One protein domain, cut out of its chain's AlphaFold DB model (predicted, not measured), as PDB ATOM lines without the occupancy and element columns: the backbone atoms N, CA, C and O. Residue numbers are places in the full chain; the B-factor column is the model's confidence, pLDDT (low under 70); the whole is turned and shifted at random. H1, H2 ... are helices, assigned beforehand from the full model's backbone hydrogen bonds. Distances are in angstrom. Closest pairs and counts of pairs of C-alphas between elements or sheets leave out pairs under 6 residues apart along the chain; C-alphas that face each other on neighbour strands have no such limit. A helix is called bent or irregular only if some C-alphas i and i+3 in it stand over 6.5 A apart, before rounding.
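This is residues 78 to 195 of the 199 residues of the protein "Protein family PM-12" of Prochlorococcus sp. MIT 0604 (UniProt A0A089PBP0). The long helix H1 runs through the domain; H6 crosses its first half on one side, and H2, H3 and H4 form a layer on the other, with H5 in between. The 118 printed residues, all helix in class, have six named helices, H1 to H6, and no named strand. The whole is compact, radius of gyration of the C-alphas 13.1 A, spanning 35 by 30 by 29 A.

H1, residues 78 to 97, touches H6, residues 183 to 193, with residues 78 to 86 alone, at a steep tilt of 59 degrees; the closest C-alphas, of Glu 79 and Gly 187, are 3.9 A apart. Residues 84 to 91 of H1 touch residues 131 to 132 of H3, residues 122 to 133; the closest C-alphas, of Lys 88 and Ile 132, are 4.9 A apart. H5, residues 157 to 166, only just touches H1, with 3 pairs of C-alphas within 8 A, the closest those of Glu 94 and Ile 166, 6.9 A. It only just touches H2, residues 103 to 112, also with 3 pairs, the closest those of Phe 110 and Trp 165, 6.0 A. H4, residues 142 to 150, and H5 only just touch, only at the corner, with 3 pairs. Every O i to N i+4 pair is within hydrogen-bond range in H1, H2, H3 and H5, but 2 of 5 in H4, with 3 of 6 O i to N i+3 pairs, and 5 of 7 in H6.

H1 begins at C-alpha 78 (-38.355, 53.018, 95.559) and is 28.5 A long; H3 is 16.4 A. H4 is only just irregular, C-alphas 147 and 150 being 6.52 A apart, and H6 is irregular, C-alphas 188 and 191 being 8.9 A apart. H6 ends at C-alpha 193 (-44.577, 65.122, 102.618).

The two C-alphas farthest apart, of Asn 101 and Asn 150, are 35.3 A apart. The printed part has no cut; the link from H5 to H6, residues 167 to 182, is long. Residues 194 to 195 have pLDDT under 70.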
ATOM      1  N   HIS A  78     -37.623  52.519  94.399       92.62
ATOM      2  CA  HIS A  78     -38.355  53.018  95.559       92.62
ATOM      3  C   HIS A  78     -38.559  54.535  95.486       92.62
ATOM      4  O   HIS A  78     -39.682  55.012  95.652       92.62
ATOM      5  N   GLU A  79     -37.504  55.287  95.161       92.75
ATOM      6  CA  GLU A  79     -37.606  56.740  95.025       92.75
ATOM      7  C   GLU A  79     -38.530  57.138  93.872       92.75
ATOM      8  O   GLU A  79     -39.326  58.063  94.018       92.75
ATOM      9  N   ALA A  80     -38.486  56.419  92.746       93.25
ATOM     10  CA  ALA A  80     -39.369  56.671  91.613       93.25
ATOM     11  C   ALA A  80     -40.852  56.444  91.965       93.25
ATOM     12  O   ALA A  80     -41.724  57.233  91.576       93.25
ATOM     13  N   ALA A  81     -41.139  55.421  92.776       93.38
ATOM     14  CA  ALA A  81     -42.475  55.172  93.305       93.38
ATOM     15  C   ALA A  81     -42.944  56.285  94.252       93.38
ATOM     16  O   ALA A  81     -44.061  56.790  94.112       93.38
ATOM     17  N   ASN A  82     -42.092  56.722  95.182       93.62
ATOM     18  CA  ASN A  82     -42.417  57.820  96.096       93.62
ATOM     19  C   ASN A  82     -42.659  59.131  95.344       93.62
ATOM     20  O   ASN A  82     -43.638  59.827  95.617       93.62
ATOM     21  N   TYR A  83     -41.838  59.417  94.334       93.44
ATOM     22  CA  TYR A  83     -41.999  60.588  93.480       93.44
ATOM     23  C   TYR A  83     -43.317  60.556  92.695       93.44
ATOM     24  O   TYR A  83     -44.017  61.565  92.609       93.44
ATOM     25  N   SER A  84     -43.697  59.390  92.169       94.25
ATOM     26  CA  SER A  84     -44.956  59.209  91.431       94.25
ATOM     27  C   SER A  84     -46.178  59.464  92.316       94.25
ATOM     28  O   SER A  84     -47.085  60.201  91.925       94.25
ATOM     29  N   ARG A  85     -46.176  58.921  93.542       93.19
ATOM     30  CA  ARG A  85     -47.241  59.174  94.528       93.19
ATOM     31  C   ARG A  85     -47.315  60.646  94.912       93.19
ATOM     32  O   ARG A  85     -48.409  61.201  94.983       93.19
ATOM     33  N   PHE A  86     -46.161  61.281  95.109       94.44
ATOM     34  CA  PHE A  86     -46.087  62.705  95.415       94.44
ATOM     35  C   PHE A  86     -46.697  63.561  94.296       94.44
ATOM     36  O   PHE A  86     -47.514  64.433  94.579       94.44
ATOM     37  N   ILE A  87     -46.382  63.279  93.025       94.50
ATOM     38  CA  ILE A  87     -46.982  63.985  91.879       94.50
ATOM     39  C   ILE A  87     -48.507  63.837  91.877       94.50
ATOM     40  O   ILE A  87     -49.205  64.848  91.770       94.50
ATOM     41  N   LYS A  88     -49.026  62.606  92.016       94.75
ATOM     42  CA  LYS A  88     -50.478  62.350  92.045       94.75
ATOM     43  C   LYS A  88     -51.157  63.158  93.152       94.75
ATOM     44  O   LYS A  88     -52.136  63.853  92.901       94.75
ATOM     45  N   ALA A  89     -50.594  63.132  94.353       92.31
ATOM     46  CA  ALA A  89     -51.162  63.831  95.495       92.31
ATOM     47  C   ALA A  89     -51.120  65.361  95.361       92.31
ATOM     48  O   ALA A  89     -52.097  66.030  95.699       92.31
ATOM     49  N   ILE A  90     -50.028  65.921  94.827       93.06
ATOM     50  CA  ILE A  90     -49.960  67.352  94.497       93.06
ATOM     51  C   ILE A  90     -51.036  67.701  93.468       93.06
ATOM     52  O   ILE A  90     -51.737  68.695  93.645       93.06
ATOM     53  N   PHE A  91     -51.225  66.870  92.438       94.25
ATOM     54  CA  PHE A  91     -52.280  67.083  91.452       94.25
ATOM     55  C   PHE A  91     -53.669  67.129  92.087       94.25
ATOM     56  O   PHE A  91     -54.406  68.093  91.895       94.25
ATOM     57  N   GLU A  92     -54.015  66.126  92.890       92.31
ATOM     58  CA  GLU A  92     -55.314  66.050  93.560       92.31
ATOM     59  C   GLU A  92     -55.562  67.220  94.518       92.31
ATOM     60  O   GLU A  92     -56.686  67.724  94.618       92.31
ATOM     61  N   ARG A  93     -54.520  67.660  95.229       90.94
ATOM     62  CA  ARG A  93     -54.593  68.796  96.144       90.94
ATOM     63  C   ARG A  93     -54.814  70.103  95.394       90.94
ATOM     64  O   ARG A  93     -55.742  70.838  95.727       90.94
ATOM     65  N   GLU A  94     -53.990  70.382  94.388       91.62
ATOM     66  CA  GLU A  94     -54.078  71.626  93.622       91.62
ATOM     67  C   GLU A  94     -55.347  71.692  92.771       91.62
ATOM     68  O   GLU A  94     -55.944  72.757  92.620       91.62
ATOM     69  N   PHE A  95     -55.827  70.546  92.281       92.38
ATOM     70  CA  PHE A  95     -57.121  70.456  91.617       92.38
ATOM     71  C   PHE A  95     -58.252  70.984  92.514       92.38
ATOM     72  O   PHE A  95     -59.089  71.773  92.066       92.38
ATOM     73  N   LYS A  96     -58.240  70.597  93.798       89.75
ATOM     74  CA  LYS A  96     -59.211  71.048  94.806       89.75
ATOM     75  C   LYS A  96     -58.983  72.506  95.223       89.75
ATOM     76  O   LYS A  96     -59.958  73.239  95.371       89.75
ATOM     77  N   SER A  97     -57.730  72.933  95.413       88.94
ATOM     78  CA  SER A  97     -57.398  74.283  95.904       88.94
ATOM     79  C   SER A  97     -57.722  75.371  94.874       88.94
ATOM     80  O   SER A  97     -58.328  76.389  95.215       88.94
ATOM     81  N   LYS A  98     -57.387  75.133  93.602       89.44
ATOM     82  CA  LYS A  98     -57.539  76.097  92.503       89.44
ATOM     83  C   LYS A  98     -58.931  76.112  91.871       89.44
ATOM     84  O   LYS A  98     -59.195  76.960  91.025       89.44
ATOM     85  N   LYS A  99     -59.833  75.218  92.299       87.62
ATOM     86  CA  LYS A  99     -61.246  75.159  91.876       87.62
ATOM     87  C   LYS A  99     -61.434  75.069  90.354       87.62
ATOM     88  O   LYS A  99     -62.258  75.786  89.789       87.62
ATOM     89  N   TYR A 100     -60.682  74.197  89.681       92.44
ATOM     90  CA  TYR A 100     -60.898  73.955  88.249       92.44
ATOM     91  C   TYR A 100     -62.310  73.415  87.982       92.44
ATOM     92  O   TYR A 100     -62.850  72.634  88.766       92.44
ATOM     93  N   ASN A 101     -62.879  73.783  86.832       90.69
ATOM     94  CA  ASN A 101     -64.212  73.335  86.416       90.69
ATOM     95  C   ASN A 101     -64.248  71.846  86.046       90.69
ATOM     96  O   ASN A 101     -65.283  71.195  86.168       90.69
ATOM     97  N   SER A 102     -63.124  71.305  85.572       94.75
ATOM     98  CA  SER A 102     -63.001  69.902  85.198       94.75
ATOM     99  C   SER A 102     -61.568  69.398  85.358       94.75
ATOM    100  O   SER A 102     -60.603  70.161  85.287       94.75
ATOM    101  N   SER A 103     -61.412  68.081  85.510       92.94
ATOM    102  CA  SER A 103     -60.091  67.441  85.529       92.94
ATOM    103  C   SER A 103     -59.329  67.625  84.215       92.94
ATOM    104  O   SER A 103     -58.102  67.629  84.216       92.94
ATOM    105  N   LYS A 104     -60.042  67.809  83.094       95.44
ATOM    106  CA  LYS A 104     -59.439  68.099  81.788       95.44
ATOM    107  C   LYS A 104     -58.763  69.469  81.782       95.44
ATOM    108  O   LYS A 104     -57.643  69.570  81.291       95.44
ATOM    109  N   ASP A 105     -59.415  70.485  82.342       95.19
ATOM    110  CA  ASP A 105     -58.856  71.841  82.412       95.19
ATOM    111  C   ASP A 105     -57.618  71.867  83.309       95.19
ATOM    112  O   ASP A 105     -56.581  72.402  82.925       95.19
ATOM    113  N   ALA A 106     -57.699  71.198  84.462       96.25
ATOM    114  CA  ALA A 106     -56.576  71.062  85.381       96.25
ATOM    115  C   ALA A 106     -55.393  70.320  84.754       96.25
ATOM    116  O   ALA A 106     -54.252  70.739  84.912       96.25
ATOM    117  N   TRP A 107     -55.658  69.239  84.015       96.81
ATOM    118  CA  TRP A 107     -54.629  68.501  83.286       96.81
ATOM    119  C   TRP A 107     -53.965  69.352  82.201       96.81
ATOM    120  O   TRP A 107     -52.743  69.337  82.072       96.81
ATOM    121  N   GLN A 108     -54.757  70.096  81.426       95.56
ATOM    122  CA  GLN A 108     -54.224  70.940  80.362       95.56
ATOM    123  C   GLN A 108     -53.304  72.021  80.932       95.56
ATOM    124  O   GLN A 108     -52.202  72.198  80.419       95.56
ATOM    125  N   ASP A 109     -53.737  72.690  82.001       95.12
ATOM    126  CA  ASP A 109     -52.944  73.693  82.712       95.12
ATOM    127  C   ASP A 109     -51.672  73.085  83.319       95.12
ATOM    128  O   ASP A 109     -50.568  73.550  83.036       95.12
ATOM    129  N   PHE A 110     -51.813  71.969  84.047       95.69
ATOM    130  CA  PHE A 110     -50.703  71.210  84.625       95.69
ATOM    131  C   PHE A 110     -49.608  70.940  83.595       95.69
ATOM    132  O   PHE A 110     -48.445  71.269  83.825       95.69
ATOM    133  N   MET A 111     -49.983  70.410  82.427       95.38
ATOM    134  CA  MET A 111     -49.033  70.011  81.393       95.38
ATOM    135  C   MET A 111     -48.260  71.173  80.773       95.38
ATOM    136  O   MET A 111     -47.103  70.973  80.393       95.38
ATOM    137  N   THR A 112     -48.822  72.388  80.734       94.00
ATOM    138  CA  THR A 112     -48.108  73.563  80.196       94.00
ATOM    139  C   THR A 112     -46.800  73.852  80.945       94.00
ATOM    140  O   THR A 112     -45.829  74.331  80.354       94.00
ATOM    141  N   HIS A 113     -46.717  73.475  82.226       93.69
ATOM    142  CA  HIS A 113     -45.524  73.680  83.045       93.69
ATOM    143  C   HIS A 113     -44.428  72.621  82.831       93.69
ATOM    144  O   HIS A 113     -43.293  72.838  83.274       93.69
ATOM    145  N   PHE A 114     -44.723  71.519  82.130       92.12
ATOM    146  CA  PHE A 114     -43.778  70.427  81.857       92.12
ATOM    147  C   PHE A 114     -43.344  70.351  80.390       92.12
ATOM    148  O   PHE A 114     -42.172  70.112  80.118       92.12
ATOM    149  N   THR A 115     -44.235  70.622  79.432       90.94
ATOM    150  CA  THR A 115     -43.940  70.477  77.989       90.94
ATOM    151  C   THR A 115     -42.891  71.455  77.450       90.94
ATOM    152  O   THR A 115     -42.504  71.378  76.292       90.94
ATOM    153  N   ARG A 116     -42.429  72.395  78.276       86.31
ATOM    154  CA  ARG A 116     -41.389  73.384  77.953       86.31
ATOM    155  C   ARG A 116     -39.952  72.891  78.162       86.31
ATOM    156  O   ARG A 116     -39.018  73.646  77.876       86.31
ATOM    157  N   PHE A 117     -39.760  71.695  78.716       89.25
ATOM    158  CA  PHE A 117     -38.444  71.061  78.840       89.25
ATOM    159  C   PHE A 117     -38.161  70.217  77.596       89.25
ATOM    160  O   PHE A 117     -39.028  69.462  77.169       89.25
ATOM    161  N   ASP A 118     -36.961  70.338  77.029       87.12
ATOM    162  CA  ASP A 118     -36.617  69.747  75.724       87.12
ATOM    163  C   ASP A 118     -36.643  68.204  75.752       87.12
ATOM    164  O   ASP A 118     -36.872  67.545  74.744       87.12
ATOM    165  N   GLU A 119     -36.438  67.625  76.932       89.38
ATOM    166  CA  GLU A 119     -36.417  66.187  77.206       89.38
ATOM    167  C   GLU A 119     -37.821  65.632  77.464       89.38
ATOM    168  O   GLU A 119     -38.013  64.415  77.553       89.38
ATOM    169  N   TRP A 120     -38.812  66.518  77.598       92.19
ATOM    170  CA  TRP A 120     -40.199  66.119  77.733       92.19
ATOM    171  C   TRP A 120     -40.717  65.528  76.427       92.19
ATOM    172  O   TRP A 120     -40.463  66.043  75.341       92.19
ATOM    173  N   ASN A 121     -41.499  64.457  76.526       92.00
ATOM    174  CA  ASN A 121     -42.054  63.785  75.360       92.00
ATOM    175  C   ASN A 121     -43.480  63.279  75.619       92.00
ATOM    176  O   ASN A 121     -44.015  63.339  76.732       92.00
ATOM    177  N   GLU A 122     -44.114  62.795  74.554       92.56
ATOM    178  CA  GLU A 122     -45.488  62.295  74.598       92.56
ATOM    179  C   GLU A 122     -45.627  61.058  75.497       92.56
ATOM    180  O   GLU A 122     -46.606  60.952  76.233       92.56
ATOM    181  N   ILE A 123     -44.619  60.178  75.535       93.50
ATOM    182  CA  ILE A 123     -44.626  58.986  76.397       93.50
ATOM    183  C   ILE A 123     -44.725  59.406  77.866       93.50
ATOM    184  O   ILE A 123     -45.609  58.939  78.576       93.50
ATOM    185  N   LEU A 124     -43.892  60.346  78.318       94.19
ATOM    186  CA  LEU A 124     -43.939  60.852  79.695       94.19
ATOM    187  C   LEU A 124     -45.263  61.550  80.020       94.19
ATOM    188  O   LEU A 124     -45.763  61.441  81.140       94.19
ATOM    189  N   THR A 125     -45.863  62.216  79.033       95.44
ATOM    190  CA  THR A 125     -47.196  62.819  79.168       95.44
ATOM    191  C   THR A 125     -48.263  61.751  79.415       95.44
ATOM    192  O   THR A 125     -49.061  61.888  80.341       95.44
ATOM    193  N   LEU A 126     -48.267  60.674  78.625       95.62
ATOM    194  CA  LEU A 126     -49.196  59.555  78.793       95.62
ATOM    195  C   LEU A 126     -48.981  58.847  80.133       95.62
ATOM    196  O   LEU A 126     -49.941  58.617  80.862       95.62
ATOM    197  N   ARG A 127     -47.724  58.596  80.503       96.25
ATOM    198  CA  ARG A 127     -47.366  57.930  81.762       96.25
ATOM    199  C   ARG A 127     -47.795  58.727  82.985       96.25
ATOM    200  O   ARG A 127     -48.356  58.161  83.918       96.25
ATOM    201  N   LEU A 128     -47.623  60.049  82.976       95.50
ATOM    202  CA  LEU A 128     -48.151  60.887  84.053       95.50
ATOM    203  C   LEU A 128     -49.672  60.904  84.100       95.50
ATOM    204  O   LEU A 128     -50.245  60.887  85.187       95.50
ATOM    205  N   LYS A 129     -50.324  60.910  82.938       96.06
ATOM    206  CA  LYS A 129     -51.780  60.845  82.862       96.06
ATOM    207  C   LYS A 129     -52.306  59.547  83.477       96.06
ATOM    208  O   LYS A 129     -53.256  59.590  84.250       96.06
ATOM    209  N   GLU A 130     -51.672  58.418  83.171       96.38
ATOM    210  CA  GLU A 130     -51.991  57.119  83.771       96.38
ATOM    211  C   GLU A 130     -51.827  57.161  85.290       96.38
ATOM    212  O   GLU A 130     -52.767  56.841  86.010       96.38
ATOM    213  N   ILE A 131     -50.680  57.638  85.782       95.44
ATOM    214  CA  ILE A 131     -50.398  57.729  87.222       95.44
ATOM    215  C   ILE A 131     -51.432  58.580  87.954       95.44
ATOM    216  O   ILE A 131     -51.868  58.219  89.045       95.44
ATOM    217  N   ILE A 132     -51.831  59.708  87.369       95.44
ATOM    218  CA  ILE A 132     -52.762  60.638  88.007       95.44
ATOM    219  C   ILE A 132     -54.193  60.092  88.007       95.44
ATOM    220  O   ILE A 132     -54.876  60.205  89.022       95.44
ATOM    221  N   PHE A 133     -54.657  59.497  86.904       95.44
ATOM    222  CA  PHE A 133     -56.077  59.170  86.723       95.44
ATOM    223  C   PHE A 133     -56.438  57.691  86.909       95.44
ATOM    224  O   PHE A 133     -57.624  57.364  86.889       95.44
ATOM    225  N   ILE A 134     -55.464  56.797  87.091       93.75
ATOM    226  CA  ILE A 134     -55.703  55.365  87.317       93.75
ATOM    227  C   ILE A 134     -55.190  54.991  88.716       93.75
ATOM    228  O   ILE A 134     -54.019  55.172  89.042       93.75
ATOM    229  N   ASP A 135     -56.067  54.450  89.566       84.88
ATOM    230  CA  ASP A 135     -55.766  54.200  90.988       84.88
ATOM    231  C   ASP A 135     -54.698  53.138  91.244       84.88
ATOM    232  O   ASP A 135     -54.004  53.186  92.260       84.88
ATOM    233  N   HIS A 136     -54.521  52.223  90.297       87.50
ATOM    234  CA  HIS A 136     -53.525  51.155  90.352       87.50
ATOM    235  C   HIS A 136     -52.524  51.242  89.199       87.50
ATOM    236  O   HIS A 136     -52.019  50.223  88.742       87.50
ATOM    237  N   ALA A 137     -52.262  52.454  88.700       90.06
ATOM    238  CA  ALA A 137     -51.204  52.664  87.724       90.06
ATOM    239  C   ALA A 137     -49.838  52.286  88.299       90.06
ATOM    240  O   ALA A 137     -49.506  52.630  89.439       90.06
ATOM    241  N   ASP A 138     -49.007  51.674  87.461       92.75
ATOM    242  CA  ASP A 138     -47.594  51.521  87.763       92.75
ATOM    243  C   ASP A 138     -46.929  52.892  87.884       92.75
ATOM    244  O   ASP A 138     -47.145  53.790  87.062       92.75
ATOM    245  N   SER A 139     -46.077  53.033  88.899       94.44
ATOM    246  CA  SER A 139     -45.257  54.231  89.093       94.44
ATOM    247  C   SER A 139     -44.349  54.495  87.891       94.44
ATOM    248  O   SER A 139     -44.055  53.592  87.105       94.44
ATOM    249  N   LEU A 140     -43.849  55.727  87.775       93.81
ATOM    250  CA  LEU A 140     -42.754  56.006  86.855       93.81
ATOM    251  C   LEU A 140     -41.577  55.089  87.188       93.81
ATOM    252  O   LEU A 140     -41.212  54.881  88.345       93.81
ATOM    253  N   THR A 141     -40.973  54.554  86.144       93.69
ATOM    254  CA  THR A 141     -39.752  53.772  86.199       93.69
ATOM    255  C   THR A 141     -38.547  54.690  86.387       93.69
ATOM    256  O   THR A 141     -38.557  55.872  86.029       93.69
ATOM    257  N   CYS A 142     -37.444  54.118  86.873       92.19
ATOM    258  CA  CYS A 142     -36.162  54.816  86.952       92.19
ATOM    259  C   CYS A 142     -35.748  55.410  85.600       92.19
ATOM    260  O   CYS A 142     -35.227  56.517  85.551       92.19
ATOM    261  N   ASN A 143     -35.992  54.696  84.499       90.25
ATOM    262  CA  ASN A 143     -35.612  55.152  83.163       90.25
ATOM    263  C   ASN A 143     -36.419  56.380  82.729       90.25
ATOM    264  O   ASN A 143     -35.838  57.326  82.205       90.25
ATOM    265  N   GLU A 144     -37.727  56.393  82.990       93.19
ATOM    266  CA  GLU A 144     -38.601  57.527  82.670       93.19
ATOM    267  C   GLU A 144     -38.168  58.783  83.429       93.19
ATOM    268  O   GLU A 144     -37.930  59.819  82.810       93.19
ATOM    269  N   ILE A 145     -37.961  58.687  84.747       91.62
ATOM    270  CA  ILE A 145     -37.545  59.848  85.546       91.62
ATOM    271  C   ILE A 145     -36.121  60.283  85.180       91.62
ATOM    272  O   ILE A 145     -35.867  61.467  84.960       91.62
ATOM    273  N   ASN A 146     -35.178  59.341  85.069       90.50
ATOM    274  CA  ASN A 146     -33.787  59.678  84.770       90.50
ATOM    275  C   ASN A 146     -33.601  60.202  83.336       90.50
ATOM    276  O   ASN A 146     -32.653  60.949  83.101       90.50
ATOM    277  N   SER A 147     -34.497  59.890  82.387       89.81
ATOM    278  CA  SER A 147     -34.435  60.466  81.033       89.81
ATOM    279  C   SER A 147     -34.588  61.991  81.017       89.81
ATOM    280  O   SER A 147     -34.027  62.649  80.144       89.81
ATOM    281  N   LEU A 148     -35.255  62.559  82.028       88.56
ATOM    282  CA  LEU A 148     -35.455  64.001  82.171       88.56
ATOM    283  C   LEU A 148     -34.226  64.725  82.735       88.56
ATOM    284  O   LEU A 148     -34.099  65.939  82.589       88.56
ATOM    285  N   ARG A 149     -33.296  64.005  83.375       83.62
ATOM    286  CA  ARG A 149     -32.147  64.612  84.069       83.62
ATOM    287  C   ARG A 149     -31.109  65.229  83.132       83.62
ATOM    288  O   ARG A 149     -30.287  66.017  83.585       83.62
ATOM    289  N   ASN A 150     -31.154  64.903  81.841       76.81
ATOM    290  CA  ASN A 150     -30.238  65.458  80.843       76.81
ATOM    291  C   ASN A 150     -30.651  66.855  80.358       76.81
ATOM    292  O   ASN A 150     -30.054  67.367  79.411       76.81
ATOM    293  N   SER A 151     -31.652  67.469  80.997       77.38
ATOM    294  CA  SER A 151     -32.143  68.773  80.584       77.38
ATOM    295  C   SER A 151     -31.142  69.892  80.740       77.38
ATOM    296  O   SER A 151     -30.620  70.147  81.824       77.38
ATOM    297  N   LYS A 152     -30.953  70.630  79.640       77.19
ATOM    298  CA  LYS A 152     -30.116  71.833  79.603       77.19
ATOM    299  C   LYS A 152     -30.647  72.940  80.516       77.19
ATOM    300  O   LYS A 152     -29.856  73.738  81.006       77.19
ATOM    301  N   LYS A 153     -31.970  73.004  80.726       80.06
ATOM    302  CA  LYS A 153     -32.622  74.061  81.524       80.06
ATOM    303  C   LYS A 153     -32.578  73.762  83.018       80.06
ATOM    304  O   LYS A 153     -32.252  74.633  83.821       80.06
ATOM    305  N   CYS A 154     -32.933  72.539  83.401       83.69
ATOM    306  CA  CYS A 154     -32.969  72.140  84.800       83.69
ATOM    307  C   CYS A 154     -32.793  70.627  84.948       83.69
ATOM    308  O   CYS A 154     -33.590  69.889  84.385       83.69
ATOM    309  N   PRO A 155     -31.882  70.143  85.802       83.44
ATOM    310  CA  PRO A 155     -31.697  68.708  86.036       83.44
ATOM    311  C   PRO A 155     -32.883  68.015  86.732       83.44
ATOM    312  O   PRO A 155     -32.885  66.792  86.876       83.44
ATOM    313  N   SER A 156     -33.886  68.791  87.154       88.12
ATOM    314  CA  SER A 156     -35.098  68.332  87.833       88.12
ATOM    315  C   SER A 156     -36.366  68.890  87.152       88.12
ATOM    316  O   SER A 156     -37.090  69.695  87.762       88.12
ATOM    317  N   PRO A 157     -36.677  68.520  85.889       91.50
ATOM    318  CA  PRO A 157     -37.840  69.052  85.173       91.50
ATOM    319  C   PRO A 157     -39.164  68.795  85.890       91.50
ATOM    320  O   PRO A 157     -39.985  69.702  85.994       91.50
ATOM    321  N   LEU A 158     -39.342  67.600  86.473       92.62
ATOM    322  CA  LEU A 158     -40.558  67.258  87.218       92.62
ATOM    323  C   LEU A 158     -40.756  68.176  88.425       92.62
ATOM    324  O   LEU A 158     -41.825  68.754  88.599       92.62
ATOM    325  N   ARG A 159     -39.712  68.352  89.244       92.94
ATOM    326  CA  ARG A 159     -39.765  69.245  90.409       92.94
ATOM    327  C   ARG A 159     -40.080  70.679  89.996       92.94
ATOM    328  O   ARG A 159     -40.898  71.339  90.631       92.94
ATOM    329  N   THR A 160     -39.447  71.151  88.924       93.50
ATOM    330  CA  THR A 160     -39.669  72.508  88.414       93.50
ATOM    331  C   THR A 160     -41.092  72.684  87.899       93.50
ATOM    332  O   THR A 160     -41.722  73.679  88.239       93.50
ATOM    333  N   GLY A 161     -41.619  71.722  87.137       93.81
ATOM    334  CA  GLY A 161     -42.997  71.740  86.649       93.81
ATOM    335  C   GLY A 161     -44.019  71.798  87.785       93.81
ATOM    336  O   GLY A 161     -44.895  72.657  87.761       93.81
ATOM    337  N   LEU A 162     -43.846  70.983  88.835       94.50
ATOM    338  CA  LEU A 162     -44.716  71.006  90.020       94.50
ATOM    339  C   LEU A 162     -44.706  72.366  90.725       94.50
ATOM    340  O   LEU A 162     -45.763  72.944  90.961       94.50
ATOM    341  N   ILE A 163     -43.518  72.899  91.032       93.25
ATOM    342  CA  ILE A 163     -43.366  74.209  91.688       93.25
ATOM    343  C   ILE A 163     -44.024  75.305  90.859       93.25
ATOM    344  O   ILE A 163     -44.677  76.200  91.402       93.25
ATOM    345  N   ASN A 164     -43.814  75.255  89.550       93.56
ATOM    346  CA  ASN A 164     -44.320  76.257  88.640       93.56
ATOM    347  C   ASN A 164     -45.826  76.205  88.525       93.56
ATOM    348  O   ASN A 164     -46.453  77.257  88.576       93.56
ATOM    349  N   TRP A 165     -46.391  75.005  88.466       94.38
ATOM    350  CA  TRP A 165     -47.826  74.848  88.490       94.38
ATOM    351  C   TRP A 165     -48.409  75.354  89.804       94.38
ATOM    352  O   TRP A 165     -49.247  76.247  89.766       94.38
ATOM    353  N   ILE A 166     -47.929  74.896  90.967       91.94
ATOM    354  CA  ILE A 166     -48.432  75.333  92.285       91.94
ATOM    355  C   ILE A 166     -48.420  76.863  92.405       91.94
ATOM    356  O   ILE A 166     -49.423  77.467  92.773       91.94
ATOM    357  N   ASN A 167     -47.310  77.502  92.026       90.44
ATOM    358  CA  ASN A 167     -47.131  78.947  92.179       90.44
ATOM    359  C   ASN A 167     -47.617  79.776  90.980       90.44
ATOM    360  O   ASN A 167     -47.410  80.988  90.982       90.44
ATOM    361  N   ASN A 168     -48.188  79.146  89.948       88.81
ATOM    362  CA  ASN A 168     -48.514  79.777  88.668       88.81
ATOM    363  C   ASN A 168     -47.355  80.644  88.123       88.81
ATOM    364  O   ASN A 168     -47.486  81.849  87.910       88.81
ATOM    365  N   SER A 169     -46.174  80.038  87.991       88.88
ATOM    366  CA  SER A 169     -44.942  80.727  87.595       88.88
ATOM    367  C   SER A 169     -44.240  80.041  86.428       88.88
ATOM    368  O   SER A 169     -44.486  78.877  86.118       88.88
ATOM    369  N   GLU A 170     -43.311  80.757  85.798       86.12
ATOM    370  CA  GLU A 170     -42.605  80.292  84.597       86.12
ATOM    371  C   GLU A 170     -41.094  80.129  84.804       86.12
ATOM    372  O   GLU A 170     -40.334  80.057  83.846       86.12
ATOM    373  N   LYS A 171     -40.634  79.968  86.054       83.75
ATOM    374  CA  LYS A 171     -39.213  79.718  86.363       83.75
ATOM    375  C   LYS A 171     -38.621  78.600  85.501       83.75
ATOM    376  O   LYS A 171     -39.240  77.543  85.351       83.75
ATOM    377  N   GLU A 172     -37.424  78.820  84.973       82.75
ATOM    378  CA  GLU A 172     -36.725  77.847  84.125       82.75
ATOM    379  C   GLU A 172     -36.093  76.708  84.934       82.75
ATOM    380  O   GLU A 172     -35.920  75.605  84.422       82.75
ATOM    381  N   CYS A 173     -35.781  76.952  86.212       86.00
ATOM    382  CA  CYS A 173     -35.096  75.990  87.067       86.00
ATOM    383  C   CYS A 173     -35.464  76.161  88.548       86.00
ATOM    384  O   CYS A 173     -35.578  77.279  89.058       86.00
ATOM    385  N   CYS A 174     -35.630  75.041  89.260       84.69
ATOM    386  CA  CYS A 174     -35.977  75.026  90.682       84.69
ATOM    387  C   CYS A 174     -34.798  74.795  91.640       84.69
ATOM    388  O   CYS A 174     -35.028  74.733  92.850       84.69
ATOM    389  N   CYS A 175     -33.559  74.661  91.151       82.50
ATOM    390  CA  CYS A 175     -32.406  74.256  91.971       82.50
ATOM    391  C   CYS A 175     -32.133  75.171  93.178       82.50
ATOM    392  O   CYS A 175     -31.606  74.699  94.177       82.50
ATOM    393  N   ASN A 176     -32.565  76.437  93.130       80.44
ATOM    394  CA  ASN A 176     -32.410  77.400  94.229       80.44
ATOM    395  C   ASN A 176     -33.656  77.519  95.134       80.44
ATOM    396  O   ASN A 176     -33.703  78.371  96.018       80.44
ATOM    397  N   ASN A 177     -34.707  76.727  94.895       81.50
ATOM    398  CA  ASN A 177     -35.917  76.762  95.714       81.50
ATOM    399  C   ASN A 177     -35.730  75.912  96.979       81.50
ATOM    400  O   ASN A 177     -35.738  74.684  96.889       81.50
ATOM    401  N   ASN A 178     -35.630  76.575  98.134       80.44
ATOM    402  CA  ASN A 178     -35.482  75.944  99.450       80.44
ATOM    403  C   ASN A 178     -36.812  75.755 100.202       80.44
ATOM    404  O   ASN A 178     -36.827  75.132 101.258       80.44
ATOM    405  N   TYR A 179     -37.913  76.297  99.678       82.81
ATOM    406  CA  TYR A 179     -39.238  76.240 100.309       82.81
ATOM    407  C   TYR A 179     -40.051  75.024  99.859       82.81
ATOM    408  O   TYR A 179     -40.958  74.589 100.558       82.81
ATOM    409  N   PHE A 180     -39.716  74.460  98.698       87.56
ATOM    410  CA  PHE A 180     -40.300  73.219  98.204       87.56
ATOM    411  C   PHE A 180     -39.371  72.035  98.517       87.56
ATOM    412  O   PHE A 180     -38.154  72.187  98.349       87.56
ATOM    413  N   PRO A 181     -39.882  70.845  98.889       89.94
ATOM    414  CA  PRO A 181     -39.048  69.677  99.164       89.94
ATOM    415  C   PRO A 181     -38.066  69.385  98.031       89.94
ATOM    416  O   PRO A 181     -38.391  69.527  96.850       89.94
ATOM    417  N   SER A 182     -36.833  69.021  98.376       89.69
ATOM    418  CA  SER A 182     -35.819  68.634  97.392       89.69
ATOM    419  C   SER A 182     -36.212  67.334  96.680       89.69
ATOM    420  O   SER A 182     -36.977  66.542  97.227       89.69
ATOM    421  N   GLU A 183     -35.664  67.070  95.485       88.81
ATOM    422  CA  GLU A 183     -35.909  65.787  94.795       88.81
ATOM    423  C   GLU A 183     -35.547  64.588  95.672       88.81
ATOM    424  O   GLU A 183     -36.284  63.608  95.697       88.81
ATOM    425  N   LYS A 184     -34.446  64.695  96.426       88.94
ATOM    426  CA  LYS A 184     -34.023  63.669  97.377       88.94
ATOM    427  C   LYS A 184     -35.084  63.434  98.454       88.94
ATOM    428  O   LYS A 184     -35.477  62.301  98.679       88.94
ATOM    429  N   SER A 185     -35.595  64.506  99.063       89.44
ATOM    430  CA  SER A 185     -36.633  64.404 100.097       89.44
ATOM    431  C   SER A 185     -37.923  63.780  99.552       89.44
ATOM    432  O   SER A 185     -38.520  62.932 100.206       89.44
ATOM    433  N   ILE A 186     -38.315  64.138  98.324       91.88
ATOM    434  CA  ILE A 186     -39.471  63.537  97.641       91.88
ATOM    435  C   ILE A 186     -39.228  62.050  97.352       91.88
ATOM    436  O   ILE A 186     -40.121  61.232  97.562       91.88
ATOM    437  N   GLY A 187     -38.031  61.689  96.885       89.94
ATOM    438  CA  GLY A 187     -37.650  60.300  96.645       89.94
ATOM    439  C   GLY A 187     -37.655  59.459  97.924       89.94
ATOM    440  O   GLY A 187     -38.134  58.332  97.912       89.94
ATOM    441  N   GLU A 188     -37.192  60.005  99.043       89.69
ATOM    442  CA  GLU A 188     -37.135  59.282 100.318       89.69
ATOM    443  C   GLU A 188     -38.507  59.197 101.007       89.69
ATOM    444  O   GLU A 188     -38.877  58.131 101.484       89.69
ATOM    445  N   ASN A 189     -39.277  60.294 101.024       86.81
ATOM    446  CA  ASN A 189     -40.442  60.453 101.908       86.81
ATOM    447  C   ASN A 189     -41.699  60.984 101.193       86.81
ATOM    448  O   ASN A 189     -42.552  61.618 101.813       86.81
ATOM    449  N   GLY A 190     -41.824  60.779  99.879       80.50
ATOM    450  CA  GLY A 190     -42.868  61.400  99.051       80.50
ATOM    451  C   GLY A 190     -44.301  61.256  99.580       80.50
ATOM    452  O   GLY A 190     -45.088  62.186  99.436       80.50
ATOM    453  N   THR A 191     -44.645  60.145 100.236       72.12
ATOM    454  CA  THR A 191     -45.969  59.941 100.852       72.12
ATOM    455  C   THR A 191     -46.209  60.795 102.094       72.12
ATOM    456  O   THR A 191     -47.314  61.292 102.299       72.12
ATOM    457  N   ASP A 192     -45.176  61.017 102.899       75.88
ATOM    458  CA  ASP A 192     -45.300  61.697 104.191       75.88
ATOM    459  C   ASP A 192     -45.314  63.219 104.014       75.88
ATOM    460  O   ASP A 192     -45.965  63.951 104.762       75.88
ATOM    461  N   LEU A 193     -44.653  63.702 102.957       78.12
ATOM    462  CA  LEU A 193     -44.577  65.122 102.618       78.12
ATOM    463  C   LEU A 193     -45.929  65.723 102.214       78.12
ATOM    464  O   LEU A 193     -46.122  66.925 102.365       78.12
ATOM    465  N   ILE A 194     -46.878  64.905 101.755       66.62
ATOM    466  CA  ILE A 194     -48.217  65.343 101.325       66.62
ATOM    467  C   ILE A 194     -49.029  65.916 102.497       66.62
ATOM    468  O   ILE A 194     -49.873  66.789 102.303       66.62
ATOM    469  N   SER A 195     -48.755  65.455 103.720       60.12
ATOM    470  CA  SER A 195     -49.482  65.852 104.934       60.12
ATOM    471  C   SER A 195     -48.973  67.161 105.546       60.12
ATOM    472  O   SER A 195     -49.513  67.625 106.550       60.12
TER     473      SER A 195